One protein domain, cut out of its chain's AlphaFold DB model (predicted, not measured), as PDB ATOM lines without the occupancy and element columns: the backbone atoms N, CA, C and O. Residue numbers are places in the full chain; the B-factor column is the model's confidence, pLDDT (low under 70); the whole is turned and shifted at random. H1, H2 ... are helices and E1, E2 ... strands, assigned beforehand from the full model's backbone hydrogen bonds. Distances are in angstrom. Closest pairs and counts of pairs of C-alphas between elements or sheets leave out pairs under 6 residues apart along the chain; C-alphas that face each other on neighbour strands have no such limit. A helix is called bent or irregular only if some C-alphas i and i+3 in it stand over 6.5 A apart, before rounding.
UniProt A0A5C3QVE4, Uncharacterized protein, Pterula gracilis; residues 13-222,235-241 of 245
ATOM      1  N   TYR A  13     225.576 388.161 466.162       77.75
ATOM      2  CA  TYR A  13     225.171 389.398 466.831       77.75
ATOM      3  C   TYR A  13     225.767 390.645 466.176       77.75
ATOM      4  O   TYR A  13     225.320 391.758 466.460       77.75
ATOM      5  N   TYR A  14     226.752 390.470 465.290       74.56
ATOM      6  CA  TYR A  14     227.344 391.573 464.556       74.56
ATOM      7  C   TYR A  14     226.538 391.877 463.312       74.56
ATOM      8  O   TYR A  14     225.994 391.027 462.605       74.56
ATOM      9  N   ALA A  15     226.477 393.165 463.052       68.50
ATOM     10  CA  ALA A  15     225.783 393.721 461.929       68.50
ATOM     11  C   ALA A  15     226.740 394.740 461.290       68.50
ATOM     12  O   ALA A  15     227.568 395.337 461.978       68.50
ATOM     13  N   VAL A  16     226.670 394.906 459.970       70.31
ATOM     14  CA  VAL A  16     227.465 395.888 459.217       70.31
ATOM     15  C   VAL A  16     227.335 397.287 459.847       70.31
ATOM     16  O   VAL A  16     226.249 397.825 459.968       70.31
ATOM     17  N   SER A  17     228.428 397.916 460.278       73.12
ATOM     18  CA  SER A  17     228.324 399.178 461.034       73.12
ATOM     19  C   SER A  17     227.622 400.312 460.251       73.12
ATOM     20  O   SER A  17     227.676 400.353 459.018       73.12
ATOM     21  N   TRP A  18     227.033 401.301 460.947       76.88
ATOM     22  CA  TRP A  18     226.521 402.529 460.299       76.88
ATOM     23  C   TRP A  18     227.606 403.227 459.472       76.88
ATOM     24  O   TRP A  18     227.332 403.716 458.380       76.88
ATOM     25  N   LYS A  19     228.849 403.236 459.969       80.31
ATOM     26  CA  LYS A  19     230.004 403.786 459.251       80.31
ATOM     27  C   LYS A  19     230.186 403.092 457.902       80.31
ATOM     28  O   LYS A  19     230.371 403.769 456.899       80.31
ATOM     29  N   THR A  20     230.067 401.768 457.869       82.75
ATOM     30  CA  THR A  20     230.129 400.978 456.635       82.75
ATOM     31  C   THR A  20     228.944 401.282 455.711       82.75
ATOM     32  O   THR A  20     229.135 401.461 454.513       82.75
ATOM     33  N   HIS A  21     227.734 401.436 456.259       81.88
ATOM     34  CA  HIS A  21     226.560 401.838 455.477       81.88
ATOM     35  C   HIS A  21     226.724 403.215 454.826       81.88
ATOM     36  O   HIS A  21     226.420 403.390 453.644       81.88
ATOM     37  N   VAL A  22     227.207 404.196 455.591       84.06
ATOM     38  CA  VAL A  22     227.483 405.543 455.084       84.06
ATOM     39  C   VAL A  22     228.572 405.493 454.028       84.06
ATOM     40  O   VAL A  22     228.371 406.076 452.970       84.06
ATOM     41  N   TYR A  23     229.656 404.759 454.292       89.00
ATOM     42  CA  TYR A  23     230.770 404.586 453.367       89.00
ATOM     43  C   TYR A  23     230.289 404.123 451.987       89.00
ATOM     44  O   TYR A  23     230.576 404.790 450.996       89.00
ATOM     45  N   TYR A  24     229.459 403.075 451.914       86.75
ATOM     46  CA  TYR A  24     228.904 402.619 450.634       86.75
ATOM     47  C   TYR A  24     228.014 403.668 449.963       86.75
ATOM     48  O   TYR A  24     228.123 403.898 448.762       86.75
ATOM     49  N   THR A  25     227.188 404.385 450.730       88.56
ATOM     50  CA  THR A  25     226.375 405.490 450.185       88.56
ATOM     51  C   THR A  25     227.178 406.763 449.881       88.56
ATOM     52  O   THR A  25     226.616 407.740 449.383       88.56
ATOM     53  N   SER A  26     228.473 406.805 450.203       90.94
ATOM     54  CA  SER A  26     229.339 407.956 449.951       90.94
ATOM     55  C   SER A  26     230.421 407.708 448.907       90.94
ATOM     56  O   SER A  26     231.110 408.668 448.581       90.94
ATOM     57  N   MET A  27     230.565 406.489 448.374       92.81
ATOM     58  CA  MET A  27     231.604 406.166 447.383       92.81
ATOM     59  C   MET A  27     231.448 406.949 446.074       92.81
ATOM     60  O   MET A  27     232.401 407.572 445.617       92.81
ATOM     61  N   CYS A  28     230.254 406.953 445.480       96.12
ATOM     62  CA  CYS A  28     229.943 407.760 444.301       96.12
ATOM     63  C   CYS A  28     228.467 408.185 444.296       96.12
ATOM     64  O   CYS A  28     227.658 407.709 445.103       96.12
ATOM     65  N   ARG A  29     228.118 409.111 443.397       95.88
ATOM     66  CA  ARG A  29     226.755 409.643 443.266       95.88
ATOM     67  C   ARG A  29     225.749 408.545 442.916       95.88
ATOM     68  O   ARG A  29     224.731 408.435 443.594       95.88
ATOM     69  N   ASP A  30     226.086 407.694 441.955       96.00
ATOM     70  CA  ASP A  30     225.191 406.642 441.464       96.00
ATOM     71  C   ASP A  30     224.855 405.630 442.563       96.00
ATOM     72  O   ASP A  30     223.694 405.267 442.761       96.00
ATOM     73  N   TRP A  31     225.854 405.230 443.358       94.00
ATOM     74  CA  TRP A  31     225.647 404.353 444.513       94.00
ATOM     75  C   TRP A  31     224.779 405.014 445.572       94.00
ATOM     76  O   TRP A  31     223.878 404.380 446.120       94.00
ATOM     77  N   ARG A  32     225.008 406.300 445.856       94.00
ATOM     78  CA  ARG A  32     224.184 407.046 446.806       94.00
ATOM     79  C   ARG A  32     222.724 407.074 446.378       94.00
ATOM     80  O   ARG A  32     221.864 406.789 447.210       94.00
ATOM     81  N   GLU A  33     222.447 407.433 445.128       94.31
ATOM     82  CA  GLU A  33     221.089 407.535 444.584       94.31
ATOM     83  C   GLU A  33     220.397 406.164 444.573       94.31
ATOM     84  O   GLU A  33     219.277 406.029 445.081       94.31
ATOM     85  N   THR A  34     221.112 405.128 444.124       94.69
ATOM     86  CA  THR A  34     220.620 403.744 444.088       94.69
ATOM     87  C   THR A  34     220.310 403.213 445.491       94.69
ATOM     88  O   THR A  34     219.184 402.801 445.778       94.69
ATOM     89  N   LEU A  35     221.279 403.259 446.412       91.56
ATOM     90  CA  LEU A  35     221.134 402.697 447.759       91.56
ATOM     91  C   LEU A  35     220.161 403.503 448.628       91.56
ATOM     92  O   LEU A  35     219.419 402.930 449.425       91.56
ATOM     93  N   SER A  36     220.103 404.829 448.469       88.88
ATOM     94  CA  SER A  36     219.128 405.660 449.195       88.88
ATOM     95  C   SER A  36     217.689 405.344 448.795       88.88
ATOM     96  O   SER A  36     216.796 405.440 449.636       88.88
ATOM     97  N   SER A  37     217.478 404.927 447.546       89.56
ATOM     98  CA  SER A  37     216.162 404.572 447.012       89.56
ATOM     99  C   SER A  37     215.791 403.106 447.235       89.56
ATOM    100  O   SER A  37     214.615 402.767 447.126       89.56
ATOM    101  N   CYS A  38     216.758 402.251 447.582       93.00
ATOM    102  CA  CYS A  38     216.579 400.821 447.820       93.00
ATOM    103  C   CYS A  38     216.157 400.538 449.274       93.00
ATOM    104  O   CYS A  38     217.009 400.527 450.165       93.00
ATOM    105  N   PRO A  39     214.876 400.251 449.580       92.00
ATOM    106  CA  PRO A  39     214.448 400.052 450.963       92.00
ATOM    107  C   PRO A  39     215.044 398.779 451.573       92.00
ATOM    108  O   PRO A  39     215.229 398.730 452.784       92.00
ATOM    109  N   ALA A  40     215.369 397.771 450.752       89.56
ATOM    110  CA  ALA A  40     215.943 396.502 451.204       89.56
ATOM    111  C   ALA A  40     217.331 396.698 451.822       89.56
ATOM    112  O   ALA A  40     217.628 396.100 452.852       89.56
ATOM    113  N   TYR A  41     218.123 397.617 451.259       87.75
ATOM    114  CA  TYR A  41     219.392 398.051 451.841       87.75
ATOM    115  C   TYR A  41     219.203 398.580 453.269       87.75
ATOM    116  O   TYR A  41     219.963 398.248 454.170       87.75
ATOM    117  N   TRP A  42     218.131 399.340 453.503       86.75
ATOM    118  CA  TRP A  42     217.805 399.866 454.827       86.75
ATOM    119  C   TRP A  42     217.073 398.868 455.721       86.75
ATOM    120  O   TRP A  42     216.970 399.143 456.902       86.75
ATOM    121  N   ALA A  43     216.535 397.760 455.205       86.25
ATOM    122  CA  ALA A  43     215.715 396.812 455.964       86.25
ATOM    123  C   ALA A  43     216.545 395.811 456.788       86.25
ATOM    124  O   ALA A  43     216.080 395.313 457.814       86.25
ATOM    125  N   GLY A  44     217.811 395.600 456.422       76.81
ATOM    126  CA  GLY A  44     218.818 394.997 457.300       76.81
ATOM    127  C   GLY A  44     219.224 395.958 458.420       76.81
ATOM    128  O   GLY A  44     220.398 396.297 458.538       76.81
ATOM    129  N   ILE A  45     218.251 396.480 459.179       64.25
ATOM    130  CA  ILE A  45     218.463 397.612 460.077       64.25
ATOM    131  C   ILE A  45     219.444 397.215 461.176       64.25
ATOM    132  O   ILE A  45     219.140 396.494 462.125       64.25
ATOM    133  N   HIS A  46     220.613 397.833 461.117       69.00
ATOM    134  CA  HIS A  46     221.466 397.996 462.276       69.00
ATOM    135  C   HIS A  46     220.699 398.826 463.294       69.00
ATOM    136  O   HIS A  46     220.703 400.055 463.223       69.00
ATOM    137  N   LEU A  47     220.076 398.174 464.277       65.88
ATOM    138  CA  LEU A  47     219.710 398.851 465.517       65.88
ATOM    139  C   LEU A  47     220.977 399.088 466.342       65.88
ATOM    140  O   LEU A  47     221.055 398.788 467.527       65.88
ATOM    141  N   TRP A  48     221.998 399.636 465.689       67.38
ATOM    142  CA  TRP A  48     223.060 400.298 466.393       67.38
ATOM    143  C   TRP A  48     222.426 401.505 467.083       67.38
ATOM    144  O   TRP A  48     221.680 402.243 466.429       67.38
ATOM    145  N   PRO A  49     222.737 401.727 468.363       63.91
ATOM    146  CA  PRO A  49     222.655 403.007 469.039       63.91
ATOM    147  C   PRO A  49     223.149 404.207 468.202       63.91
ATOM    148  O   PRO A  49     224.224 404.746 468.449       63.91
ATOM    149  N   CYS A  50     222.405 404.663 467.194       73.44
ATOM    150  CA  CYS A  50     222.789 405.789 466.354       73.44
ATOM    151  C   CYS A  50     221.678 406.838 466.320       73.44
ATOM    152  O   CYS A  50     220.491 406.535 466.194       73.44
ATOM    153  N   LYS A  51     222.071 408.115 466.331       81.62
ATOM    154  CA  LYS A  51     221.145 409.256 466.215       81.62
ATOM    155  C   LYS A  51     220.311 409.263 464.921       81.62
ATOM    156  O   LYS A  51     219.418 410.091 464.762       81.62
ATOM    157  N   HIS A  52     220.612 408.373 463.973       84.00
ATOM    158  CA  HIS A  52     219.939 408.246 462.681       84.00
ATOM    159  C   HIS A  52     218.969 407.061 462.607       84.00
ATOM    160  O   HIS A  52     218.365 406.852 461.555       84.00
ATOM    161  N   LEU A  53     218.755 406.336 463.709       84.19
ATOM    162  CA  LEU A  53     217.972 405.105 463.716       84.19
ATOM    163  C   LEU A  53     216.546 405.295 463.180       84.19
ATOM    164  O   LEU A  53     216.103 404.558 462.302       84.19
ATOM    165  N   LYS A  54     215.864 406.366 463.608       88.19
ATOM    166  CA  LYS A  54     214.531 406.736 463.092       88.19
ATOM    167  C   LYS A  54     214.527 406.937 461.571       88.19
ATOM    168  O   LYS A  54     213.594 406.509 460.898       88.19
ATOM    169  N   LYS A  55     215.580 407.550 461.013       87.69
ATOM    170  CA  LYS A  55     215.708 407.778 459.563       87.69
ATOM    171  C   LYS A  55     215.931 406.466 458.810       87.69
ATOM    172  O   LYS A  55     215.358 406.291 457.742       87.69
ATOM    173  N   MET A  56     216.723 405.543 459.361       85.50
ATOM    174  CA  MET A  56     216.931 404.213 458.767       85.50
ATOM    175  C   MET A  56     215.632 403.412 458.726       85.50
ATOM    176  O   MET A  56     215.245 402.909 457.672       85.50
ATOM    177  N   VAL A  57     214.910 403.377 459.849       89.56
ATOM    178  CA  VAL A  57     213.603 402.717 459.943       89.56
ATOM    179  C   VAL A  57     212.621 403.316 458.942       89.56
ATOM    180  O   VAL A  57     211.991 402.569 458.199       89.56
ATOM    181  N   ALA A  58     212.550 404.644 458.831       90.81
ATOM    182  CA  ALA A  58     211.705 405.291 457.829       90.81
ATOM    183  C   ALA A  58     212.083 404.886 456.388       90.81
ATOM    184  O   ALA A  58     211.206 404.584 455.579       90.81
ATOM    185  N   ARG A  59     213.382 404.807 456.067       90.69
ATOM    186  CA  ARG A  59     213.872 404.415 454.731       90.69
ATOM    187  C   ARG A  59     213.620 402.949 454.381       90.69
ATOM    188  O   ARG A  59     213.439 402.640 453.208       90.69
ATOM    189  N   SER A  60     213.533 402.064 455.374       92.00
ATOM    190  CA  SER A  60     213.154 400.657 455.166       92.00
ATOM    191  C   SER A  60     211.681 400.465 454.749       92.00
ATOM    192  O   SER A  60     211.275 399.366 454.369       92.00
ATOM    193  N   LYS A  61     210.870 401.538 454.766       91.75
ATOM    194  CA  LYS A  61     209.450 401.557 454.372       91.75
ATOM    195  C   LYS A  61     208.638 400.485 455.108       91.75
ATOM    196  O   LYS A  61     208.569 400.528 456.327       91.75
ATOM    197  N   LYS A  62     208.007 399.553 454.387       93.31
ATOM    198  CA  LYS A  62     207.227 398.428 454.936       93.31
ATOM    199  C   LYS A  62     207.966 397.090 454.837       93.31
ATOM    200  O   LYS A  62     207.369 396.056 455.110       93.31
ATOM    201  N   LEU A  63     209.239 397.087 454.432       93.94
ATOM    202  CA  LEU A  63     209.955 395.831 454.234       93.94
ATOM    203  C   LEU A  63     210.201 395.097 455.555       93.94
ATOM    204  O   LEU A  63     210.296 395.759 456.598       93.94
ATOM    205  N   PRO A  64     210.331 393.762 455.515       93.38
ATOM    206  CA  PRO A  64     210.706 392.978 456.679       93.38
ATOM    207  C   PRO A  64     212.088 393.382 457.212       93.38
ATOM    208  O   PRO A  64     212.997 393.650 456.433       93.38
ATOM    209  N   VAL A  65     212.235 393.450 458.533       91.75
ATOM    210  CA  VAL A  65     213.390 394.020 459.227       91.75
ATOM    211  C   VAL A  65     214.138 392.965 460.028       91.75
ATOM    212  O   VAL A  65     213.544 392.191 460.777       91.75
ATOM    213  N   VAL A  66     215.463 393.004 459.923       90.62
ATOM    214  CA  VAL A  66     216.392 392.263 460.781       90.62
ATOM    215  C   VAL A  66     216.926 393.203 461.850       90.62
ATOM    216  O   VAL A  66     217.385 394.293 461.529       90.62
ATOM    217  N   VAL A  67     216.882 392.779 463.109       87.75
ATOM    218  CA  VAL A  67     217.412 393.527 464.250       87.75
ATOM    219  C   VAL A  67     218.529 392.725 464.890       87.75
ATOM    220  O   VAL A  67     218.299 391.628 465.391       87.75
ATOM    221  N   ARG A  68     219.741 393.281 464.909       89.00
ATOM    222  CA  ARG A  68     220.904 392.685 465.576       89.00
ATOM    223  C   ARG A  68     221.613 393.737 466.406       89.00
ATOM    224  O   ARG A  68     221.935 394.811 465.897       89.00
ATOM    225  N   MET A  69     221.806 393.439 467.684       84.81
ATOM    226  CA  MET A  69     222.321 394.381 468.668       84.81
ATOM    227  C   MET A  69     223.301 393.689 469.600       84.81
ATOM    228  O   MET A  69     222.971 392.666 470.197       84.81
ATOM    229  N   ASN A  70     224.477 394.290 469.761       86.50
ATOM    230  CA  ASN A  70     225.452 393.905 470.767       86.50
ATOM    231  C   ASN A  70     225.840 395.141 471.588       86.50
ATOM    232  O   ASN A  70     226.604 395.984 471.124       86.50
ATOM    233  N   LEU A  71     225.271 395.260 472.786       82.94
ATOM    234  CA  LEU A  71     225.524 396.354 473.721       82.94
ATOM    235  C   LEU A  71     226.758 396.120 474.598       82.94
ATOM    236  O   LEU A  71     227.199 397.051 475.261       82.94
ATOM    237  N   GLU A  72     227.359 394.925 474.577       83.12
ATOM    238  CA  GLU A  72     228.562 394.633 475.378       83.12
ATOM    239  C   GLU A  72     229.733 395.562 475.039       83.12
ATOM    240  O   GLU A  72     230.553 395.903 475.881       83.12
ATOM    241  N   GLN A  73     229.781 396.040 473.800       76.81
ATOM    242  CA  GLN A  73     230.844 396.919 473.325       76.81
ATOM    243  C   GLN A  73     230.633 398.404 473.676       76.81
ATOM    244  O   GLN A  73     231.480 399.223 473.325       76.81
ATOM    245  N   TYR A  74     229.521 398.780 474.328       73.19
ATOM    246  CA  TYR A  74     229.079 400.183 474.421       73.19
ATOM    247  C   TYR A  74     228.644 400.615 475.821       73.19
ATOM    248  O   TYR A  74     227.525 401.094 476.022       73.19
ATOM    249  N   ILE A  75     229.567 400.530 476.778       71.62
ATOM    250  CA  ILE A  75     229.373 401.079 478.125       71.62
ATOM    251  C   ILE A  75     229.059 402.588 478.020       71.62
ATOM    252  O   ILE A  75     229.872 403.364 477.519       71.62
ATOM    253  N   GLY A  76     227.872 403.008 478.483       69.88
ATOM    254  CA  GLY A  76     227.473 404.426 478.592       69.88
ATOM    255  C   GLY A  76     226.520 404.979 477.516       69.88
ATOM    256  O   GLY A  76     226.232 406.175 477.516       69.88
ATOM    257  N   ALA A  77     225.975 404.155 476.614       68.88
ATOM    258  CA  ALA A  77     225.102 404.601 475.511       68.88
ATOM    259  C   ALA A  77     223.606 404.802 475.883       68.88
ATOM    260  O   ALA A  77     222.698 404.426 475.134       68.88
ATOM    261  N   GLU A  78     223.314 405.417 477.032       73.12
ATOM    262  CA  GLU A  78     221.944 405.603 477.552       73.12
ATOM    263  C   GLU A  78     220.957 406.305 476.591       73.12
ATOM    264  O   GLU A  78     219.841 405.800 476.399       73.12
ATOM    265  N   PRO A  79     221.326 407.408 475.900       66.31
ATOM    266  CA  PRO A  79     220.409 408.109 474.998       66.31
ATOM    267  C   PRO A  79     219.903 407.249 473.844       66.31
ATOM    268  O   PRO A  79     218.898 407.575 473.219       66.31
ATOM    269  N   THR A  80     220.595 406.160 473.523       72.62
ATOM    270  CA  THR A  80     220.237 405.330 472.380       72.62
ATOM    271  C   THR A  80     219.448 404.088 472.730       72.62
ATOM    272  O   THR A  80     218.672 403.617 471.899       72.62
ATOM    273  N   LYS A  81     219.509 403.648 473.987       76.38
ATOM    274  CA  LYS A  81     218.575 402.655 474.525       76.38
ATOM    275  C   LYS A  81     217.140 403.191 474.537       76.38
ATOM    276  O   LYS A  81     216.205 402.466 474.205       76.38
ATOM    277  N   SER A  82     216.953 404.480 474.833       81.56
ATOM    278  CA  SER A  82     215.625 405.115 474.798       81.56
ATOM    279  C   SER A  82     215.061 405.234 473.375       81.56
ATOM    280  O   SER A  82     213.883 404.956 473.155       81.56
ATOM    281  N   GLN A  83     215.895 405.581 472.388       83.12
ATOM    282  CA  GLN A  83     215.487 405.615 470.978       83.12
ATOM    283  C   GLN A  83     215.085 404.232 470.474       83.12
ATOM    284  O   GLN A  83     214.084 404.097 469.772       83.12
ATOM    285  N   LEU A  84     215.843 403.210 470.865       82.75
ATOM    286  CA  LEU A  84     215.535 401.827 470.551       82.75
ATOM    287  C   LEU A  84     214.176 401.411 471.125       82.75
ATOM    288  O   LEU A  84     213.344 400.878 470.392       82.75
ATOM    289  N   ALA A  85     213.916 401.736 472.392       85.38
ATOM    290  CA  ALA A  85     212.639 401.450 473.035       85.38
ATOM    291  C   ALA A  85     211.443 402.148 472.356       85.38
ATOM    292  O   ALA A  85     210.332 401.631 472.365       85.38
ATOM    293  N   GLN A  86     211.652 403.304 471.718       87.75
ATOM    294  CA  GLN A  86     210.606 403.963 470.922       87.75
ATOM    295  C   GLN A  86     210.367 403.276 469.569       87.75
ATOM    296  O   GLN A  86     209.266 403.339 469.029       87.75
ATOM    297  N   ILE A  87     211.398 402.655 468.997       88.81
ATOM    298  CA  ILE A  87     211.372 402.113 467.635       88.81
ATOM    299  C   ILE A  87     210.912 400.662 467.606       88.81
ATOM    300  O   ILE A  87     210.152 400.303 466.710       88.81
ATOM    301  N   LEU A  88     211.321 399.833 468.566       88.81
ATOM    302  CA  LEU A  88     210.979 398.408 468.579       88.81
ATOM    303  C   LEU A  88     209.475 398.124 468.453       88.81
ATOM    304  O   LEU A  88     209.129 397.293 467.610       88.81
ATOM    305  N   PRO A  89     208.571 398.834 469.158       89.62
ATOM    306  CA  PRO A  89     207.135 398.625 468.990       89.62
ATOM    307  C   PRO A  89     206.659 398.836 467.545       89.62
ATOM    308  O   PRO A  89     205.786 398.115 467.074       89.62
ATOM    309  N   THR A  90     207.270 399.778 466.817       91.00
ATOM    310  CA  THR A  90     206.912 400.107 465.422       91.00
ATOM    311  C   THR A  90     207.366 399.058 464.407       91.00
ATOM    312  O   THR A  90     206.951 399.093 463.249       91.00
ATOM    313  N   LEU A  91     208.228 398.126 464.824       90.94
ATOM    314  CA  LEU A  91     208.787 397.084 463.964       90.94
ATOM    315  C   LEU A  91     208.053 395.746 464.089       90.94
ATOM    316  O   LEU A  91     208.365 394.837 463.326       90.94
ATOM    317  N   LYS A  92     207.091 395.622 465.014       90.06
ATOM    318  CA  LYS A  92     206.393 394.374 465.365       90.06
ATOM    319  C   LYS A  92     206.028 393.501 464.162       90.06
ATOM    320  O   LYS A  92     206.495 392.371 464.062       90.06
ATOM    321  N   ASP A  93     205.251 394.052 463.236       92.50
ATOM    322  CA  ASP A  93     204.663 393.293 462.121       92.50
ATOM    323  C   ASP A  93     205.657 393.030 460.985       92.50
ATOM    324  O   ASP A  93     205.349 392.372 459.995       92.50
ATOM    325  N   ARG A  94     206.867 393.577 461.110       93.06
ATOM    326  CA  ARG A  94     207.919 393.523 460.098       93.06
ATOM    327  C   ARG A  94     209.137 392.754 460.589       93.06
ATOM    328  O   ARG A  94     210.015 392.470 459.789       93.06
ATOM    329  N   LEU A  95     209.225 392.445 461.878       92.25
ATOM    330  CA  LEU A  95     210.415 391.877 462.495       92.25
ATOM    331  C   LEU A  95     210.604 390.415 462.071       92.25
ATOM    332  O   LEU A  95     209.816 389.553 462.449       92.25
ATOM    333  N   VAL A  96     211.661 390.148 461.302       93.81
ATOM    334  CA  VAL A  96     212.016 388.800 460.827       93.81
ATOM    335  C   VAL A  96     213.016 388.133 461.745       93.81
ATOM    336  O   VAL A  96     212.890 386.951 462.035       93.81
ATOM    337  N   GLU A  97     214.004 388.891 462.213       93.19
ATOM    338  CA  GLU A  97     215.068 388.403 463.084       93.19
ATOM    339  C   GLU A  97     215.270 389.379 464.235       93.19
ATOM    340  O   GLU A  97     215.273 390.596 464.026       93.19
ATOM    341  N   PHE A  98     215.493 388.852 465.437       91.56
ATOM    342  CA  PHE A  98     215.832 389.663 466.597       91.56
ATOM    343  C   PHE A  98     216.963 389.021 467.390       91.56
ATOM    344  O   PHE A  98     216.757 388.013 468.065       91.56
ATOM    345  N   HIS A  99     218.159 389.603 467.307       92.38
ATOM    346  CA  HIS A  99     219.331 389.201 468.073       92.38
ATOM    347  C   HIS A  99     219.736 390.332 469.016       92.38
ATOM    348  O   HIS A  99     219.981 391.459 468.582       92.38
ATOM    349  N   PHE A 100     219.839 390.029 470.302       89.44
ATOM    350  CA  PHE A 100     220.232 390.982 471.328       89.44
ATOM    351  C   PHE A 100     221.283 390.373 472.249       89.44
ATOM    352  O   PHE A 100     221.081 389.290 472.798       89.44
ATOM    353  N   LYS A 101     222.388 391.096 472.429       89.38
ATOM    354  CA  LYS A 101     223.460 390.780 473.367       89.38
ATOM    355  C   LYS A 101     223.733 391.986 474.263       89.38
ATOM    356  O   LYS A 101     223.808 393.101 473.751       89.38
ATOM    357  N   SER A 102     223.849 391.797 475.575       87.50
ATOM    358  CA  SER A 102     224.100 392.890 476.531       87.50
ATOM    359  C   SER A 102     224.777 392.391 477.802       87.50
ATOM    360  O   SER A 102     224.551 391.256 478.209       87.50
ATOM    361  N   HIS A 103     225.526 393.259 478.484       85.75
ATOM    362  CA  HIS A 103     226.021 392.985 479.834       85.75
ATOM    363  C   HIS A 103     224.903 393.082 480.879       85.75
ATOM    364  O   HIS A 103     224.079 393.998 480.834       85.75
ATOM    365  N   ALA A 104     224.909 392.180 481.866       69.62
ATOM    366  CA  ALA A 104     223.956 392.191 482.980       69.62
ATOM    367  C   ALA A 104     224.073 393.444 483.866       69.62
ATOM    368  O   ALA A 104     223.080 393.864 484.453       69.62
ATOM    369  N   HIS A 105     225.250 394.081 483.940       70.38
ATOM    370  CA  HIS A 105     225.444 395.295 484.747       70.38
ATOM    371  C   HIS A 105     224.635 396.500 484.221       70.38
ATOM    372  O   HIS A 105     224.333 397.425 484.968       70.38
ATOM    373  N   GLU A 106     224.176 396.468 482.965       64.88
ATOM    374  CA  GLU A 106     223.259 397.480 482.411       64.88
ATOM    375  C   GLU A 106     221.784 397.282 482.840       64.88
ATOM    376  O   GLU A 106     220.865 397.870 482.252       64.88
ATOM    377  N   SER A 107     221.573 396.463 483.880       55.59
ATOM    378  CA  SER A 107     220.314 395.987 484.473       55.59
ATOM    379  C   SER A 107     219.187 397.021 484.555       55.59
ATOM    380  O   SER A 107     218.033 396.665 484.357       55.59
ATOM    381  N   LEU A 108     219.470 398.310 484.762       57.69
ATOM    382  CA  LEU A 108     218.414 399.327 484.883       57.69
ATOM    383  C   LEU A 108     217.684 399.628 483.561       57.69
ATOM    384  O   LEU A 108     216.535 400.071 483.561       57.69
ATOM    385  N   THR A 109     218.330 399.387 482.421       65.38
ATOM    386  CA  THR A 109     217.781 399.737 481.096       65.38
ATOM    387  C   THR A 109     217.097 398.582 480.391       65.38
ATOM    388  O   THR A 109     216.158 398.775 479.614       65.38
ATOM    389  N   VAL A 110     217.532 397.373 480.722       71.62
ATOM    390  CA  VAL A 110     217.032 396.113 480.189       71.62
ATOM    391  C   VAL A 110     215.509 395.961 480.406       71.62
ATOM    392  O   VAL A 110     214.816 395.651 479.438       71.62
ATOM    393  N   PRO A 111     214.918 396.309 481.571       77.19
ATOM    394  CA  PRO A 111     213.468 396.295 481.771       77.19
ATOM    395  C   PRO A 111     212.694 397.223 480.834       77.19
ATOM    396  O   PRO A 111     211.650 396.831 480.315       77.19
ATOM    397  N   LYS A 112     213.196 398.441 480.578       79.25
ATOM    398  CA  LYS A 112     212.548 399.385 479.646       79.25
ATOM    399  C   LYS A 112     212.575 398.840 478.224       79.25
ATOM    400  O   LYS A 112     211.582 398.941 477.506       79.25
ATOM    401  N   LEU A 113     213.692 398.221 477.843       79.81
ATOM    402  CA  LEU A 113     213.811 397.562 476.553       79.81
ATOM    403  C   LEU A 113     212.842 396.378 476.441       79.81
ATOM    404  O   LEU A 113     212.138 396.262 475.441       79.81
ATOM    405  N   TRP A 114     212.718 395.551 477.480       82.19
ATOM    406  CA  TRP A 114     211.738 394.463 477.489       82.19
ATOM    407  C   TRP A 114     210.302 394.949 477.425       82.19
ATOM    408  O   TRP A 114     209.502 394.389 476.681       82.19
ATOM    409  N   ALA A 115     209.980 396.025 478.141       82.00
ATOM    410  CA  ALA A 115     208.667 396.648 478.071       82.00
ATOM    411  C   ALA A 115     208.343 397.178 476.663       82.00
ATOM    412  O   ALA A 115     207.166 397.271 476.308       82.00
ATOM    413  N   SER A 116     209.378 397.501 475.877       83.62
ATOM    414  CA  SER A 116     209.272 397.968 474.494       83.62
ATOM    415  C   SER A 116     209.330 396.873 473.434       83.62
ATOM    416  O   SER A 116     209.109 397.167 472.256       83.62
ATOM    417  N   LEU A 117     209.627 395.623 473.810       82.12
ATOM    418  CA  LEU A 117     209.534 394.537 472.847       82.12
ATOM    419  C   LEU A 117     208.105 394.489 472.293       82.12
ATOM    420  O   LEU A 117     207.150 394.696 473.051       82.12
ATOM    421  N   PRO A 118     207.954 394.228 470.984       78.25
ATOM    422  CA  PRO A 118     206.654 394.134 470.348       78.25
ATOM    423  C   PRO A 118     205.663 393.297 471.154       78.25
ATOM    424  O   PRO A 118     205.862 392.098 471.308       78.25
ATOM    425  N   LYS A 119     204.595 393.923 471.665       79.56
ATOM    426  CA  LYS A 119     203.541 393.210 472.394       79.56
ATOM    427  C   LYS A 119     202.540 392.603 471.412       79.56
ATOM    428  O   LYS A 119     202.008 393.318 470.564       79.56
ATOM    429  N   GLY A 120     202.244 391.312 471.542       79.81
ATOM    430  CA  GLY A 120     201.274 390.587 470.709       79.81
ATOM    431  C   GLY A 120     201.950 389.707 469.656       79.81
ATOM    432  O   GLY A 120     202.972 389.096 469.939       79.81
ATOM    433  N   GLU A 121     201.374 389.613 468.459       85.44
ATOM    434  CA  GLU A 121     201.866 388.710 467.409       85.44
ATOM    435  C   GLU A 121     203.120 389.234 466.697       85.44
ATOM    436  O   GLU A 121     203.196 390.407 466.344       85.44
ATOM    437  N   ALA A 122     204.097 388.366 466.443       88.94
ATOM    438  CA  ALA A 122     205.220 388.674 465.555       88.94
ATOM    439  C   ALA A 122     205.238 387.626 464.430       88.94
ATOM    440  O   ALA A 122     205.984 386.645 464.512       88.94
ATOM    441  N   PRO A 123     204.380 387.788 463.404       91.12
ATOM    442  CA  PRO A 123     204.075 386.724 462.446       91.12
ATOM    443  C   PRO A 123     205.254 386.360 461.542       91.12
ATOM    444  O   PRO A 123     205.258 385.280 460.962       91.12
ATOM    445  N   LEU A 124     206.250 387.244 461.423       94.00
ATOM    446  CA  LEU A 124     207.425 387.056 460.571       94.00
ATOM    447  C   LEU A 124     208.685 386.622 461.337       94.00
ATOM    448  O   LEU A 124     209.698 386.317 460.706       94.00
ATOM    449  N   LEU A 125     208.644 386.588 462.674       93.38
ATOM    450  CA  LEU A 125     209.833 386.376 463.495       93.38
ATOM    451  C   LEU A 125     210.274 384.907 463.462       93.38
ATOM    452  O   LEU A 125     209.580 384.039 463.990       93.38
ATOM    453  N   LYS A 126     211.453 384.643 462.883       94.00
ATOM    454  CA  LYS A 126     212.034 383.299 462.732       94.00
ATOM    455  C   LYS A 126     213.137 383.003 463.758       94.00
ATOM    456  O   LYS A 126     212.976 382.036 464.507       94.00
ATOM    457  N   PRO A 127     214.242 383.774 463.830       94.69
ATOM    458  CA  PRO A 127     215.171 383.698 464.944       94.69
ATOM    459  C   PRO A 127     214.893 384.753 466.014       94.69
ATOM    460  O   PRO A 127     214.795 385.953 465.744       94.69
ATOM    461  N   PHE A 128     214.854 384.284 467.257       93.50
ATOM    462  CA  PHE A 128     214.862 385.103 468.458       93.50
ATOM    463  C   PHE A 128     216.052 384.683 469.323       93.50
ATOM    464  O   PHE A 128     216.071 383.591 469.893       93.50
ATOM    465  N   LYS A 129     217.071 385.542 469.382       94.00
ATOM    466  CA  LYS A 129     218.319 385.294 470.107       94.00
ATOM    467  C   LYS A 129     218.535 386.373 471.152       94.00
ATOM    468  O   LYS A 129     218.574 387.559 470.839       94.00
ATOM    469  N   LEU A 130     218.723 385.954 472.388       92.31
ATOM    470  CA  LEU A 130     218.903 386.819 473.533       92.31
ATOM    471  C   LEU A 130     220.029 386.269 474.399       92.31
ATOM    472  O   LEU A 130     219.918 385.171 474.930       92.31
ATOM    473  N   HIS A 131     221.106 387.031 474.545       92.62
ATOM    474  CA  HIS A 131     222.231 386.666 475.391       92.62
ATOM    475  C   HIS A 131     222.573 387.813 476.340       92.62
ATOM    476  O   HIS A 131     222.898 388.919 475.918       92.62
ATOM    477  N   LEU A 132     222.483 387.554 477.635       90.44
ATOM    478  CA  LEU A 132     222.753 388.528 478.677       90.44
ATOM    479  C   LEU A 132     223.973 388.028 479.446       90.44
ATOM    480  O   LEU A 132     223.903 387.023 480.143       90.44
ATOM    481  N   SER A 133     225.130 388.658 479.255       86.31
ATOM    482  CA  SER A 133     226.367 388.173 479.867       86.31
ATOM    483  C   SER A 133     226.403 388.473 481.363       86.31
ATOM    484  O   SER A 133     226.091 389.579 481.813       86.31
ATOM    485  N   ASN A 134     226.829 387.476 482.141       70.81
ATOM    486  CA  ASN A 134     226.982 387.574 483.590       70.81
ATOM    487  C   ASN A 134     228.174 388.470 483.945       70.81
ATOM    488  O   ASN A 134     229.298 387.994 484.068       70.81
ATOM    489  N   GLY A 135     227.913 389.766 484.110       71.25
ATOM    490  CA  GLY A 135     228.850 390.717 484.719       71.25
ATOM    491  C   GLY A 135     228.360 391.301 486.048       71.25
ATOM    492  O   GLY A 135     229.081 392.067 486.672       71.25
ATOM    493  N   GLY A 136     227.130 390.984 486.467       75.25
ATOM    494  CA  GLY A 136     226.505 391.537 487.669       75.25
ATOM    495  C   GLY A 136     226.091 390.457 488.676       75.25
ATOM    496  O   GLY A 136     225.996 389.288 488.304       75.25
ATOM    497  N   PRO A 137     225.806 390.844 489.935       80.38
ATOM    498  CA  PRO A 137     225.415 389.915 491.000       80.38
ATOM    499  C   PRO A 137     224.046 389.262 490.761       80.38
ATOM    500  O   PRO A 137     223.763 388.204 491.314       80.38
ATOM    501  N   CYS A 138     223.201 389.875 489.926       85.00
ATOM    502  CA  CYS A 138     221.853 389.404 489.640       85.00
ATOM    503  C   CYS A 138     221.691 389.113 488.148       85.00
ATOM    504  O   CYS A 138     222.052 389.936 487.303       85.00
ATOM    505  N   MET A 139     221.087 387.970 487.826       88.00
ATOM    506  CA  MET A 139     220.691 387.662 486.457       88.00
ATOM    507  C   MET A 139     219.409 388.422 486.076       88.00
ATOM    508  O   MET A 139     218.449 388.437 486.848       88.00
ATOM    509  N   PRO A 140     219.349 389.039 484.887       88.88
ATOM    510  CA  PRO A 140     218.179 389.794 484.448       88.88
ATOM    511  C   PRO A 140     216.971 388.883 484.189       88.88
ATOM    512  O   PRO A 140     217.063 387.921 483.424       88.88
ATOM    513  N   LYS A 141     215.815 389.225 484.773       90.88
ATOM    514  CA  LYS A 141     214.536 388.545 484.518       90.88
ATOM    515  C   LYS A 141     213.938 388.990 483.186       90.88
ATOM    516  O   LYS A 141     213.701 390.179 482.967       90.88
ATOM    517  N   ILE A 142     213.677 388.030 482.300       89.69
ATOM    518  CA  ILE A 142     212.915 388.259 481.072       89.69
ATOM    519  C   ILE A 142     211.429 388.277 481.443       89.69
ATOM    520  O   ILE A 142     210.947 387.326 482.063       89.69
ATOM    521  N   PRO A 143     210.672 389.320 481.065       89.62
ATOM    522  CA  PRO A 143     209.232 389.320 481.267       89.62
ATOM    523  C   PRO A 143     208.574 388.162 480.522       89.62
ATOM    524  O   PRO A 143     208.849 387.948 479.343       89.62
ATOM    525  N   THR A 144     207.640 387.471 481.173       89.44
ATOM    526  CA  THR A 144     206.860 386.371 480.583       89.44
ATOM    527  C   THR A 144     206.233 386.771 479.249       89.44
ATOM    528  O   THR A 144     206.265 385.997 478.296       89.44
ATOM    529  N   SER A 145     205.756 388.018 479.143       85.50
ATOM    530  CA  SER A 145     205.206 388.576 477.905       85.50
ATOM    531  C   SER A 145     206.171 388.487 476.724       85.50
ATOM    532  O   SER A 145     205.735 388.198 475.620       85.50
ATOM    533  N   ALA A 146     207.480 388.651 476.944       85.44
ATOM    534  CA  ALA A 146     208.491 388.580 475.892       85.44
ATOM    535  C   ALA A 146     208.644 387.181 475.273       85.44
ATOM    536  O   ALA A 146     209.178 387.055 474.169       85.44
ATOM    537  N   LEU A 147     208.203 386.135 475.976       87.19
ATOM    538  CA  LEU A 147     208.314 384.738 475.556       87.19
ATOM    539  C   LEU A 147     206.949 384.098 475.263       87.19
ATOM    540  O   LEU A 147     206.902 383.114 474.532       87.19
ATOM    541  N   SER A 148     205.848 384.666 475.763       84.75
ATOM    542  CA  SER A 148     204.484 384.176 475.520       84.75
ATOM    543  C   SER A 148     203.839 384.704 474.233       84.75
ATOM    544  O   SER A 148     202.671 384.428 473.965       84.75
ATOM    545  N   PHE A 149     204.572 385.469 473.420       79.69
ATOM    546  CA  PHE A 149     204.057 385.985 472.155       79.69
ATOM    547  C   PHE A 149     203.742 384.874 471.154       79.69
ATOM    548  O   PHE A 149     204.530 383.946 470.962       79.69
ATOM    549  N   HIS A 150     202.624 385.030 470.439       83.00
ATOM    550  CA  HIS A 150     202.305 384.164 469.315       83.00
ATOM    551  C   HIS A 150     203.269 384.448 468.154       83.00
ATOM    552  O   HIS A 150     203.305 385.547 467.590       83.00
ATOM    553  N   ARG A 151     204.101 383.453 467.842       86.56
ATOM    554  CA  ARG A 151     205.146 383.515 466.815       86.56
ATOM    555  C   ARG A 151     205.071 382.237 465.979       86.56
ATOM    556  O   ARG A 151     205.840 381.309 466.219       86.56
ATOM    557  N   PRO A 152     204.123 382.153 465.031       86.06
ATOM    558  CA  PRO A 152     203.781 380.896 464.365       86.06
ATOM    559  C   PRO A 152     204.939 380.292 463.560       86.06
ATOM    560  O   PRO A 152     204.948 379.091 463.307       86.06
ATOM    561  N   ILE A 153     205.922 381.110 463.173       92.25
ATOM    562  CA  ILE A 153     207.070 380.683 462.367       92.25
ATOM    563  C   ILE A 153     208.408 380.741 463.114       92.25
ATOM    564  O   ILE A 153     209.459 380.681 462.475       92.25
ATOM    565  N   LEU A 154     208.393 380.864 464.447       93.44
ATOM    566  CA  LEU A 154     209.622 380.868 465.235       93.44
ATOM    567  C   LEU A 154     210.304 379.498 465.136       93.44
ATOM    568  O   LEU A 154     209.748 378.488 465.547       93.44
ATOM    569  N   GLN A 155     211.523 379.474 464.601       95.25
ATOM    570  CA  GLN A 155     212.275 378.240 464.340       95.25
ATOM    571  C   GLN A 155     213.589 378.180 465.113       95.25
ATOM    572  O   GLN A 155     214.095 377.091 465.388       95.25
ATOM    573  N   HIS A 156     214.145 379.335 465.478       95.38
ATOM    574  CA  HIS A 156     215.446 379.414 466.127       95.38
ATOM    575  C   HIS A 156     215.332 380.216 467.415       95.38
ATOM    576  O   HIS A 156     215.121 381.429 467.385       95.38
ATOM    577  N   LEU A 157     215.494 379.539 468.549       95.06
ATOM    578  CA  LEU A 157     215.500 380.171 469.860       95.06
ATOM    579  C   LEU A 157     216.878 380.012 470.499       95.06
ATOM    580  O   LEU A 157     217.357 378.891 470.664       95.06
ATOM    581  N   ALA A 158     217.495 381.130 470.876       95.38
ATOM    582  CA  ALA A 158     218.692 381.136 471.709       95.38
ATOM    583  C   ALA A 158     218.478 382.054 472.913       95.38
ATOM    584  O   ALA A 158     218.267 383.248 472.726       95.38
ATOM    585  N   LEU A 159     218.530 381.518 474.130       94.81
ATOM    586  CA  LEU A 159     218.412 382.280 475.374       94.81
ATOM    587  C   LEU A 159     219.653 382.026 476.231       94.81
ATOM    588  O   LEU A 159     220.065 380.878 476.394       94.81
ATOM    589  N   GLY A 160     220.251 383.085 476.775       94.75
ATOM    590  CA  GLY A 160     221.511 383.019 477.506       94.75
ATOM    591  C   GLY A 160     221.566 383.967 478.698       94.75
ATOM    592  O   GLY A 160     221.274 385.149 478.532       94.75
ATOM    593  N   GLY A 161     221.978 383.468 479.867       93.12
ATOM    594  CA  GLY A 161     222.319 384.274 481.047       93.12
ATOM    595  C   GLY A 161     221.166 385.126 481.586       93.12
ATOM    596  O   GLY A 161     221.349 386.264 482.010       93.12
ATOM    597  N   CYS A 162     219.953 384.581 481.567       93.62
ATOM    598  CA  CYS A 162     218.744 385.277 482.000       93.62
ATOM    599  C   CYS A 162     217.879 384.449 482.955       93.62
ATOM    600  O   CYS A 162     217.950 383.219 482.966       93.62
ATOM    601  N   GLN A 163     217.016 385.126 483.714       94.12
ATOM    602  CA  GLN A 163     215.984 384.470 484.508       94.12
ATOM    603  C   GLN A 163     214.668 384.345 483.741       94.12
ATOM    604  O   GLN A 163     214.227 385.308 483.105       94.12
ATOM    605  N   ILE A 164     214.036 383.174 483.824       93.62
ATOM    606  CA  ILE A 164     212.761 382.877 483.163       93.62
ATOM    607  C   ILE A 164     211.791 382.281 484.177       93.62
ATOM    608  O   ILE A 164     212.099 381.320 484.871       93.62
ATOM    609  N   ASP A 165     210.595 382.855 484.229       94.81
ATOM    610  CA  ASP A 165     209.498 382.374 485.060       94.81
ATOM    611  C   ASP A 165     208.700 381.303 484.302       94.81
ATOM    612  O   ASP A 165     207.745 381.593 483.574       94.81
ATOM    613  N   TRP A 166     209.177 380.062 484.384       93.19
ATOM    614  CA  TRP A 166     208.630 378.939 483.626       93.19
ATOM    615  C   TRP A 166     207.183 378.597 484.008       93.19
ATOM    616  O   TRP A 166     206.379 378.275 483.130       93.19
ATOM    617  N   ASP A 167     206.823 378.739 485.284       91.75
ATOM    618  CA  ASP A 167     205.465 378.482 485.773       91.75
ATOM    619  C   ASP A 167     204.477 379.541 485.271       91.75
ATOM    620  O   ASP A 167     203.373 379.212 484.816       91.75
ATOM    621  N   ALA A 168     204.890 380.814 485.249       92.06
ATOM    622  CA  ALA A 168     204.099 381.877 484.635       92.06
ATOM    623  C   ALA A 168     203.911 381.657 483.121       92.06
ATOM    624  O   ALA A 168     202.827 381.913 482.583       92.06
ATOM    625  N   LEU A 169     204.934 381.149 482.421       89.69
ATOM    626  CA  LEU A 169     204.825 380.810 480.996       89.69
ATOM    627  C   LEU A 169     203.831 379.676 480.743       89.69
ATOM    628  O   LEU A 169     203.034 379.770 479.804       89.69
ATOM    629  N   LYS A 170     203.844 378.639 481.586       87.12
ATOM    630  CA  LYS A 170     202.905 377.509 481.518       87.12
ATOM    631  C   LYS A 170     201.461 377.944 481.785       87.12
ATOM    632  O   LYS A 170     200.545 377.447 481.143       87.12
ATOM    633  N   SER A 171     201.268 378.895 482.699       87.38
ATOM    634  CA  SER A 171     199.941 379.354 483.144       87.38
ATOM    635  C   SER A 171     199.274 380.368 482.207       87.38
ATOM    636  O   SER A 171     198.093 380.683 482.365       87.38
ATOM    637  N   THR A 172     200.002 380.919 481.234       85.69
ATOM    638  CA  THR A 172     199.457 381.945 480.337       85.69
ATOM    639  C   THR A 172     198.379 381.330 479.419       85.69
ATOM    640  O   THR A 172     198.621 380.358 478.712       85.69
ATOM    641  N   LYS A 173     197.151 381.868 479.413       70.75
ATOM    642  CA  LYS A 173     196.033 381.332 478.607       70.75
ATOM    643  C   LYS A 173     196.346 381.429 477.108       70.75
ATOM    644  O   LYS A 173     196.733 382.491 476.633       70.75
ATOM    645  N   GLY A 174     196.186 380.330 476.367       67.69
ATOM    646  CA  GLY A 174     196.597 380.260 474.955       67.69
ATOM    647  C   GLY A 174     198.111 380.121 474.756       67.69
ATOM    648  O   GLY A 174     198.574 380.046 473.619       67.69
ATOM    649  N   SER A 175     198.877 380.026 475.847       60.16
ATOM    650  CA  SER A 175     200.270 379.603 475.822       60.16
ATOM    651  C   SER A 175     200.295 378.117 475.498       60.16
ATOM    652  O   SER A 175     200.394 377.245 476.357       60.16
ATOM    653  N   CYS A 176     200.286 377.815 474.203       59.38
ATOM    654  CA  CYS A 176     201.349 376.937 473.750       59.38
ATOM    655  C   CYS A 176     202.600 377.622 474.281       59.38
ATOM    656  O   CYS A 176     202.895 378.700 473.771       59.38
ATOM    657  N   VAL A 177     203.227 377.126 475.358       58.41
ATOM    658  CA  VAL A 177     204.540 377.637 475.789       58.41
ATOM    659  C   VAL A 177     205.309 377.838 474.487       58.41
ATOM    660  O   VAL A 177     205.355 376.885 473.713       58.41
ATOM    661  N   GLY A 178     205.616 379.104 474.157       52.75
ATOM    662  CA  GLY A 178     205.654 379.688 472.796       52.75
ATOM    663  C   GLY A 178     206.757 379.163 471.883       52.75
ATOM    664  O   GLY A 178     207.553 379.921 471.334       52.75
ATOM    665  N   THR A 179     206.843 377.850 471.779       62.50
ATOM    666  CA  THR A 179     208.041 377.079 471.496       62.50
ATOM    667  C   THR A 179     207.632 375.803 470.777       62.50
ATOM    668  O   THR A 179     207.794 374.691 471.278       62.50
ATOM    669  N   GLN A 180     207.000 375.974 469.625       78.12
ATOM    670  CA  GLN A 180     206.647 374.872 468.745       78.12
ATOM    671  C   GLN A 180     207.465 375.004 467.468       78.12
ATOM    672  O   GLN A 180     207.791 376.114 467.054       78.12
ATOM    673  N   ASN A 181     207.759 373.876 466.832       89.62
ATOM    674  CA  ASN A 181     208.432 373.819 465.535       89.62
ATOM    675  C   ASN A 181     209.862 374.378 465.522       89.62
ATOM    676  O   ASN A 181     210.313 374.898 464.497       89.62
ATOM    677  N   PHE A 182     210.603 374.235 466.623       94.06
ATOM    678  CA  PHE A 182     212.010 374.611 466.609       94.06
ATOM    679  C   PHE A 182     212.837 373.705 465.708       94.06
ATOM    680  O   PHE A 182     212.694 372.486 465.719       94.06
ATOM    681  N   VAL A 183     213.739 374.342 464.968       95.81
ATOM    682  CA  VAL A 183     214.850 373.725 464.242       95.81
ATOM    683  C   VAL A 183     216.114 373.799 465.095       95.81
ATOM    684  O   VAL A 183     216.895 372.851 465.141       95.81
ATOM    685  N   THR A 184     216.302 374.899 465.831       95.50
ATOM    686  CA  THR A 184     217.426 375.049 466.762       95.50
ATOM    687  C   THR A 184     216.965 375.611 468.100       95.50
ATOM    688  O   THR A 184     216.330 376.669 468.138       95.50
ATOM    689  N   LEU A 185     217.364 374.955 469.185       95.38
ATOM    690  CA  LEU A 185     217.132 375.401 470.553       95.38
ATOM    691  C   LEU A 185     218.462 375.483 471.302       95.38
ATOM    692  O   LEU A 185     219.146 374.476 471.487       95.38
ATOM    693  N   HIS A 186     218.812 376.685 471.746       95.81
ATOM    694  CA  HIS A 186     219.993 376.945 472.557       95.81
ATOM    695  C   HIS A 186     219.576 377.635 473.855       95.81
ATOM    696  O   HIS A 186     218.992 378.715 473.846       95.81
ATOM    697  N   LEU A 187     219.865 376.992 474.978       95.12
ATOM    698  CA  LEU A 187     219.573 377.493 476.310       95.12
ATOM    699  C   LEU A 187     220.874 377.462 477.112       95.12
ATOM    700  O   LEU A 187     221.442 376.394 477.314       95.12
ATOM    701  N   HIS A 188     221.342 378.621 477.560       95.12
ATOM    702  CA  HIS A 188     222.617 378.761 478.254       95.12
ATOM    703  C   HIS A 188     222.430 379.496 479.580       95.12
ATOM    704  O   HIS A 188     221.999 380.646 479.591       95.12
ATOM    705  N   ARG A 189     222.790 378.874 480.708       93.81
ATOM    706  CA  ARG A 189     222.756 379.509 482.043       93.81
ATOM    707  C   ARG A 189     221.424 380.214 482.339       93.81
ATOM    708  O   ARG A 189     221.401 381.398 482.664       93.81
ATOM    709  N   ILE A 190     220.315 379.505 482.171       94.62
ATOM    710  CA  ILE A 190     218.971 380.005 482.485       94.62
ATOM    711  C   ILE A 190     218.636 379.695 483.944       94.62
ATOM    712  O   ILE A 190     218.945 378.601 484.414       94.62
ATOM    713  N   GLN A 191     218.002 380.636 484.653       94.25
ATOM    714  CA  GLN A 191     217.613 380.444 486.056       94.25
ATOM    715  C   GLN A 191     216.129 380.772 486.347       94.25
ATOM    716  O   GLN A 191     215.661 381.849 485.988       94.25
ATOM    717  N   PRO A 192     215.396 379.895 487.055       95.38
ATOM    718  CA  PRO A 192     215.744 378.490 487.266       95.38
ATOM    719  C   PRO A 192     215.860 377.737 485.919       95.38
ATOM    720  O   PRO A 192     215.365 378.224 484.895       95.38
ATOM    721  N   PRO A 193     216.518 376.566 485.883       95.31
ATOM    722  CA  PRO A 193     216.378 375.638 484.763       95.31
ATOM    723  C   PRO A 193     214.889 375.340 484.488       95.31
ATOM    724  O   PRO A 193     214.088 375.384 485.426       95.31
ATOM    725  N   PRO A 194     214.479 375.063 483.233       93.94
ATOM    726  CA  PRO A 194     213.119 374.582 482.968       93.94
ATOM    727  C   PRO A 194     212.858 373.294 483.760       93.94
ATOM    728  O   PRO A 194     213.797 372.568 484.050       93.94
ATOM    729  N   SER A 195     211.611 372.968 484.103       93.12
ATOM    730  CA  SER A 195     211.302 371.637 484.654       93.12
ATOM    731  C   SER A 195     211.393 370.556 483.568       93.12
ATOM    732  O   SER A 195     211.289 370.868 482.371       93.12
ATOM    733  N   ARG A 196     211.529 369.276 483.958       92.06
ATOM    734  CA  ARG A 196     211.507 368.139 483.016       92.06
ATOM    735  C   ARG A 196     210.293 368.193 482.088       92.06
ATOM    736  O   ARG A 196     210.452 368.071 480.876       92.06
ATOM    737  N   ASP A 197     209.106 368.453 482.632       90.50
ATOM    738  CA  ASP A 197     207.864 368.537 481.858       90.50
ATOM    739  C   ASP A 197     207.900 369.628 480.788       90.50
ATOM    740  O   ASP A 197     207.460 369.411 479.657       90.50
ATOM    741  N   ILE A 198     208.434 370.804 481.124       90.88
ATOM    742  CA  ILE A 198     208.524 371.929 480.190       90.88
ATOM    743  C   ILE A 198     209.521 371.608 479.084       90.88
ATOM    744  O   ILE A 198     209.202 371.784 477.909       90.88
ATOM    745  N   LEU A 199     210.695 371.083 479.438       91.75
ATOM    746  CA  LEU A 199     211.698 370.702 478.452       91.75
ATOM    747  C   LEU A 199     211.170 369.603 477.515       91.75
ATOM    748  O   LEU A 199     211.262 369.744 476.297       91.75
ATOM    749  N   LEU A 200     210.546 368.551 478.055       90.19
ATOM    750  CA  LEU A 200     209.937 367.485 477.253       90.19
ATOM    751  C   LEU A 200     208.802 368.000 476.367       90.19
ATOM    752  O   LEU A 200     208.681 367.555 475.226       90.19
ATOM    753  N   SER A 201     207.988 368.935 476.858       90.44
ATOM    754  CA  SER A 201     206.943 369.583 476.062       90.44
ATOM    755  C   SER A 201     207.538 370.313 474.854       90.44
ATOM    756  O   SER A 201     207.126 370.056 473.725       90.44
ATOM    757  N   ILE A 202     208.587 371.124 475.059       91.19
ATOM    758  CA  ILE A 202     209.293 371.834 473.977       91.19
ATOM    759  C   ILE A 202     209.826 370.850 472.927       91.19
ATOM    760  O   ILE A 202     209.651 371.068 471.725       91.19
ATOM    761  N   LEU A 203     210.464 369.764 473.376       92.12
ATOM    762  CA  LEU A 203     211.036 368.740 472.500       92.12
ATOM    763  C   LEU A 203     209.951 368.009 471.696       92.12
ATOM    764  O   LEU A 203     210.069 367.883 470.479       92.12
ATOM    765  N   ARG A 204     208.860 367.590 472.349       90.50
ATOM    766  CA  ARG A 204     207.715 366.932 471.694       90.50
ATOM    767  C   ARG A 204     207.024 367.849 470.687       90.50
ATOM    768  O   ARG A 204     206.609 367.391 469.627       90.50
ATOM    769  N   SER A 205     206.926 369.141 470.988       90.56
ATOM    770  CA  SER A 205     206.358 370.146 470.085       90.56
ATOM    771  C   SER A 205     207.314 370.605 468.977       90.56
ATOM    772  O   SER A 205     206.933 371.443 468.158       90.56
ATOM    773  N   SER A 206     208.537 370.072 468.915       93.62
ATOM    774  CA  SER A 206     209.557 370.451 467.929       93.62
ATOM    775  C   SER A 206     210.107 369.223 467.189       93.62
ATOM    776  O   SER A 206     211.295 368.921 467.285       93.62
ATOM    777  N   PRO A 207     209.284 368.512 466.396       92.94
ATOM    778  CA  PRO A 207     209.714 367.290 465.704       92.94
ATOM    779  C   PRO A 207     210.796 367.528 464.637       92.94
ATOM    780  O   PRO A 207     211.451 366.587 464.203       92.94
ATOM    781  N   LYS A 208     210.986 368.784 464.205       94.50
ATOM    782  CA  LYS A 208     212.019 369.206 463.246       94.50
ATOM    783  C   LYS A 208     213.291 369.725 463.928       94.50
ATOM    784  O   LYS A 208     214.097 370.375 463.268       94.50
ATOM    785  N   LEU A 209     213.448 369.504 465.233       95.44
ATOM    786  CA  LEU A 209     214.599 369.995 465.980       95.44
ATOM    787  C   LEU A 209     215.867 369.287 465.505       95.44
ATOM    788  O   LEU A 209     216.036 368.093 465.714       95.44
ATOM    789  N   GLU A 210     216.768 370.038 464.882       95.56
ATOM    790  CA  GLU A 210     218.033 369.518 464.366       95.56
ATOM    791  C   GLU A 210     219.194 369.773 465.333       95.56
ATOM    792  O   GLU A 210     220.128 368.974 465.395       95.56
ATOM    793  N   SER A 211     219.147 370.873 466.094       94.81
ATOM    794  CA  SER A 211     220.198 371.253 467.044       94.81
ATOM    795  C   SER A 211     219.627 371.586 468.416       94.81
ATOM    796  O   SER A 211     218.871 372.550 468.560       94.81
ATOM    797  N   LEU A 212     220.082 370.859 469.435       94.94
ATOM    798  CA  LEU A 212     219.776 371.108 470.842       94.94
ATOM    799  C   LEU A 212     221.069 371.384 471.619       94.94
ATOM    800  O   LEU A 212     221.991 370.566 471.615       94.94
ATOM    801  N   ARG A 213     221.133 372.540 472.285       95.25
ATOM    802  CA  ARG A 213     222.275 372.956 473.112       95.25
ATOM    803  C   ARG A 213     221.802 373.408 474.495       95.25
ATOM    804  O   ARG A 213     221.494 374.589 474.666       95.25
ATOM    805  N   PRO A 214     221.660 372.488 475.462       93.75
ATOM    806  CA  PRO A 214     221.376 372.825 476.843       93.75
ATOM    807  C   PRO A 214     222.696 372.950 477.614       93.75
ATOM    808  O   PRO A 214     223.352 371.961 477.936       93.75
ATOM    809  N   GLU A 215     223.087 374.179 477.926       94.69
ATOM    810  CA  GLU A 215     224.309 374.486 478.666       94.69
ATOM    811  C   GLU A 215     223.959 374.986 480.064       94.69
ATOM    812  O   GLU A 215     223.469 376.107 480.228       94.69
ATOM    813  N   ARG A 216     224.218 374.165 481.092       92.00
ATOM    814  CA  ARG A 216     223.871 374.481 482.495       92.00
ATOM    815  C   ARG A 216     222.384 374.814 482.703       92.00
ATOM    816  O   ARG A 216     222.039 375.742 483.429       92.00
ATOM    817  N   VAL A 217     221.512 374.081 482.016       93.38
ATOM    818  CA  VAL A 217     220.043 374.222 482.100       93.38
ATOM    819  C   VAL A 217     219.330 372.877 482.200       93.38
ATOM    820  O   VAL A 217     218.112 372.817 482.047       93.38
ATOM    821  N   ILE A 218     220.079 371.788 482.382       92.12
ATOM    822  CA  ILE A 218     219.473 370.470 482.538       92.12
ATOM    823  C   ILE A 218     218.824 370.423 483.928       92.12
ATOM    824  O   ILE A 218     219.496 370.758 484.907       92.12
ATOM    825  N   PRO A 219     217.536 370.058 484.020       90.38
ATOM    826  CA  PRO A 219     216.843 369.932 485.297       90.38
ATOM    827  C   PRO A 219     217.496 368.836 486.157       90.38
ATOM    828  O   PRO A 219     217.931 367.817 485.624       90.38
ATOM    829  N   HIS A 220     217.556 369.004 487.480       88.31
ATOM    830  CA  HIS A 220     218.130 367.977 488.366       88.31
ATOM    831  C   HIS A 220     217.309 366.678 488.392       88.31
ATOM    832  O   HIS A 220     217.855 365.609 488.630       88.31
ATOM    833  N   ASP A 221     216.009 366.768 488.109       83.69
ATOM    834  CA  ASP A 221     215.061 365.655 487.998       83.69
ATOM    835  C   ASP A 221     215.108 364.949 486.630       83.69
ATOM    836  O   ASP A 221     214.308 364.051 486.355       83.69
ATOM    837  N   PHE A 222     216.047 365.328 485.758       83.00
ATOM    838  CA  PHE A 222     216.290 364.676 484.471       83.00
ATOM    839  C   PHE A 222     217.185 363.437 484.635       83.00
ATOM    840  O   PHE A 222     218.171 363.262 483.920       83.00
ATOM    841  N   ILE A 235     213.643 361.443 468.672       80.31
ATOM    842  CA  ILE A 235     213.867 362.706 467.955       80.31
ATOM    843  C   ILE A 235     215.203 362.595 467.215       80.31
ATOM    844  O   ILE A 235     216.226 362.286 467.828       80.31
ATOM    845  N   TYR A 236     215.207 362.852 465.907       83.25
ATOM    846  CA  TYR A 236     216.435 362.857 465.114       83.25
ATOM    847  C   TYR A 236     217.200 364.170 465.328       83.25
ATOM    848  O   TYR A 236     216.911 365.180 464.689       83.25
ATOM    849  N   LEU A 237     218.179 364.162 466.233       81.00
ATOM    850  CA  LEU A 237     219.070 365.299 466.457       81.00
ATOM    851  C   LEU A 237     220.301 365.176 465.558       81.00
ATOM    852  O   LEU A 237     221.056 364.213 465.660       81.00
ATOM    853  N   ARG A 238     220.547 366.186 464.716       78.88
ATOM    854  CA  ARG A 238     221.813 366.290 463.970       78.88
ATOM    855  C   ARG A 238     222.964 366.702 464.880       78.88
ATOM    856  O   ARG A 238     224.102 366.308 464.654       78.88
ATOM    857  N   SER A 239     222.670 367.539 465.871       83.44
ATOM    858  CA  SER A 239     223.643 368.066 466.819       83.44
ATOM    859  C   SER A 239     223.042 368.087 468.217       83.44
ATOM    860  O   SER A 239     222.080 368.810 468.480       83.44
ATOM    861  N   LEU A 240     223.672 367.356 469.132       85.88
ATOM    862  CA  LEU A 240     223.431 367.447 470.565       85.88
ATOM    863  C   LEU A 240     224.741 367.865 471.227       85.88
ATOM    864  O   LEU A 240     225.726 367.137 471.157       85.88
ATOM    865  N   ALA A 241     224.757 369.046 471.837       81.25
ATOM    866  CA  ALA A 241     225.908 369.511 472.599       81.25
ATOM    867  C   ALA A 241     225.462 369.759 474.035       81.25
ATOM    868  O   ALA A 241     224.756 370.729 474.305       81.25
TER     869      ALA A 241
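Overview. This is residues 13 to 222 and 235 to 241 of the 245 residues of an uncharacterized protein of Pterula gracilis (UniProt A0A5C3QVE4). The chain is wound in stacked turns: six strands lie side by side in chain order in one curved sheet, and between strands it swings back along one side of that sheet, through H5, H6, the unnamed residues 134 to 155, H7 and H8. Four small helices, H1 to H4, form a head beyond E1 at one end of the long axis, with H2 farthest out. The 217 printed residues run H1 H2 H3 H4 E1 H5 E2 H6 E3 E4 H7 E5 H8 E6; the sheet, E1 E2 E3 E4 E5 E6, is all parallel. The class is mixed, with under half of the residues in named elements; the whole is compact, radius of gyration of the C-alphas 18.3 A, yet elongated, spanning 63 by 37 by 33 A.

Along the chain. H1, residues 18 to 26, begins at C-alpha 18 (226.521, 402.529, 460.299). H2 is 29 to 37, H3 39 to 43 and H4 53 to 59. E1, 65 to 70, spans 16.7 A. H5, 78 to 94, spans 25.4 A; it is irregular, C-alphas 90 and 93 being 7.9 A apart, with a kink of 42 degrees near residue 88. E2, 95 to 103, spans 23.4 A. H6 is 110 to 116; E3, 127 to 133, spans 19.2 A. E4 is 156 to 160, H7 166 to 171, E5 184 to 188 and H8 196 to 204. E6, 211 to 215, ends at C-alpha 215 (224.309, 374.486, 478.666).

Arrangement. H1 and H2 touch at Thr 25 and Arg 32, closest C-alphas 4.3 A, at a steep tilt of 54 degrees. H3 touches H4, closest C-alphas Pro 39 and Arg 59, 5.8 A. H3 only grazes the sheet with residues 40 to 43, and H5 with 88 to 94. H5 touches H6 at Ala 85 and Ser 116, closest C-alphas 5.1 A. H7 and H8 touch no helix. Parallel neighbours have N and O within hydrogen-bond range: N 67 and O 97, 2.9 A, for E1 and E2; N 100 and O 129, 2.8 A, for E2 and E3; N 130 and O 158, 2.8 A, for E3 and E4; N 159 and O 186, 2.9 A, for E4 and E5; N 187 and O 213, 2.9 A, for E5 and E6. Every O i to N i+4 pair is within range in the helices other than H5, which has 6 of 13, and 10 of 14 O i to N i+3 pairs.

Size, cuts and confidence. The two C-alphas farthest apart, of Arg 29 and Asp 221, are 63.8 A apart. Residues 223 to 234 are not printed; C-alphas 222 and 235 are 16.8 A apart. The links E3 to E4 and H7 to E5 are long. Mean pLDDT of the printed part is 85.7; 20 residues are under 70, among them 45 to 49 and 174 to 179.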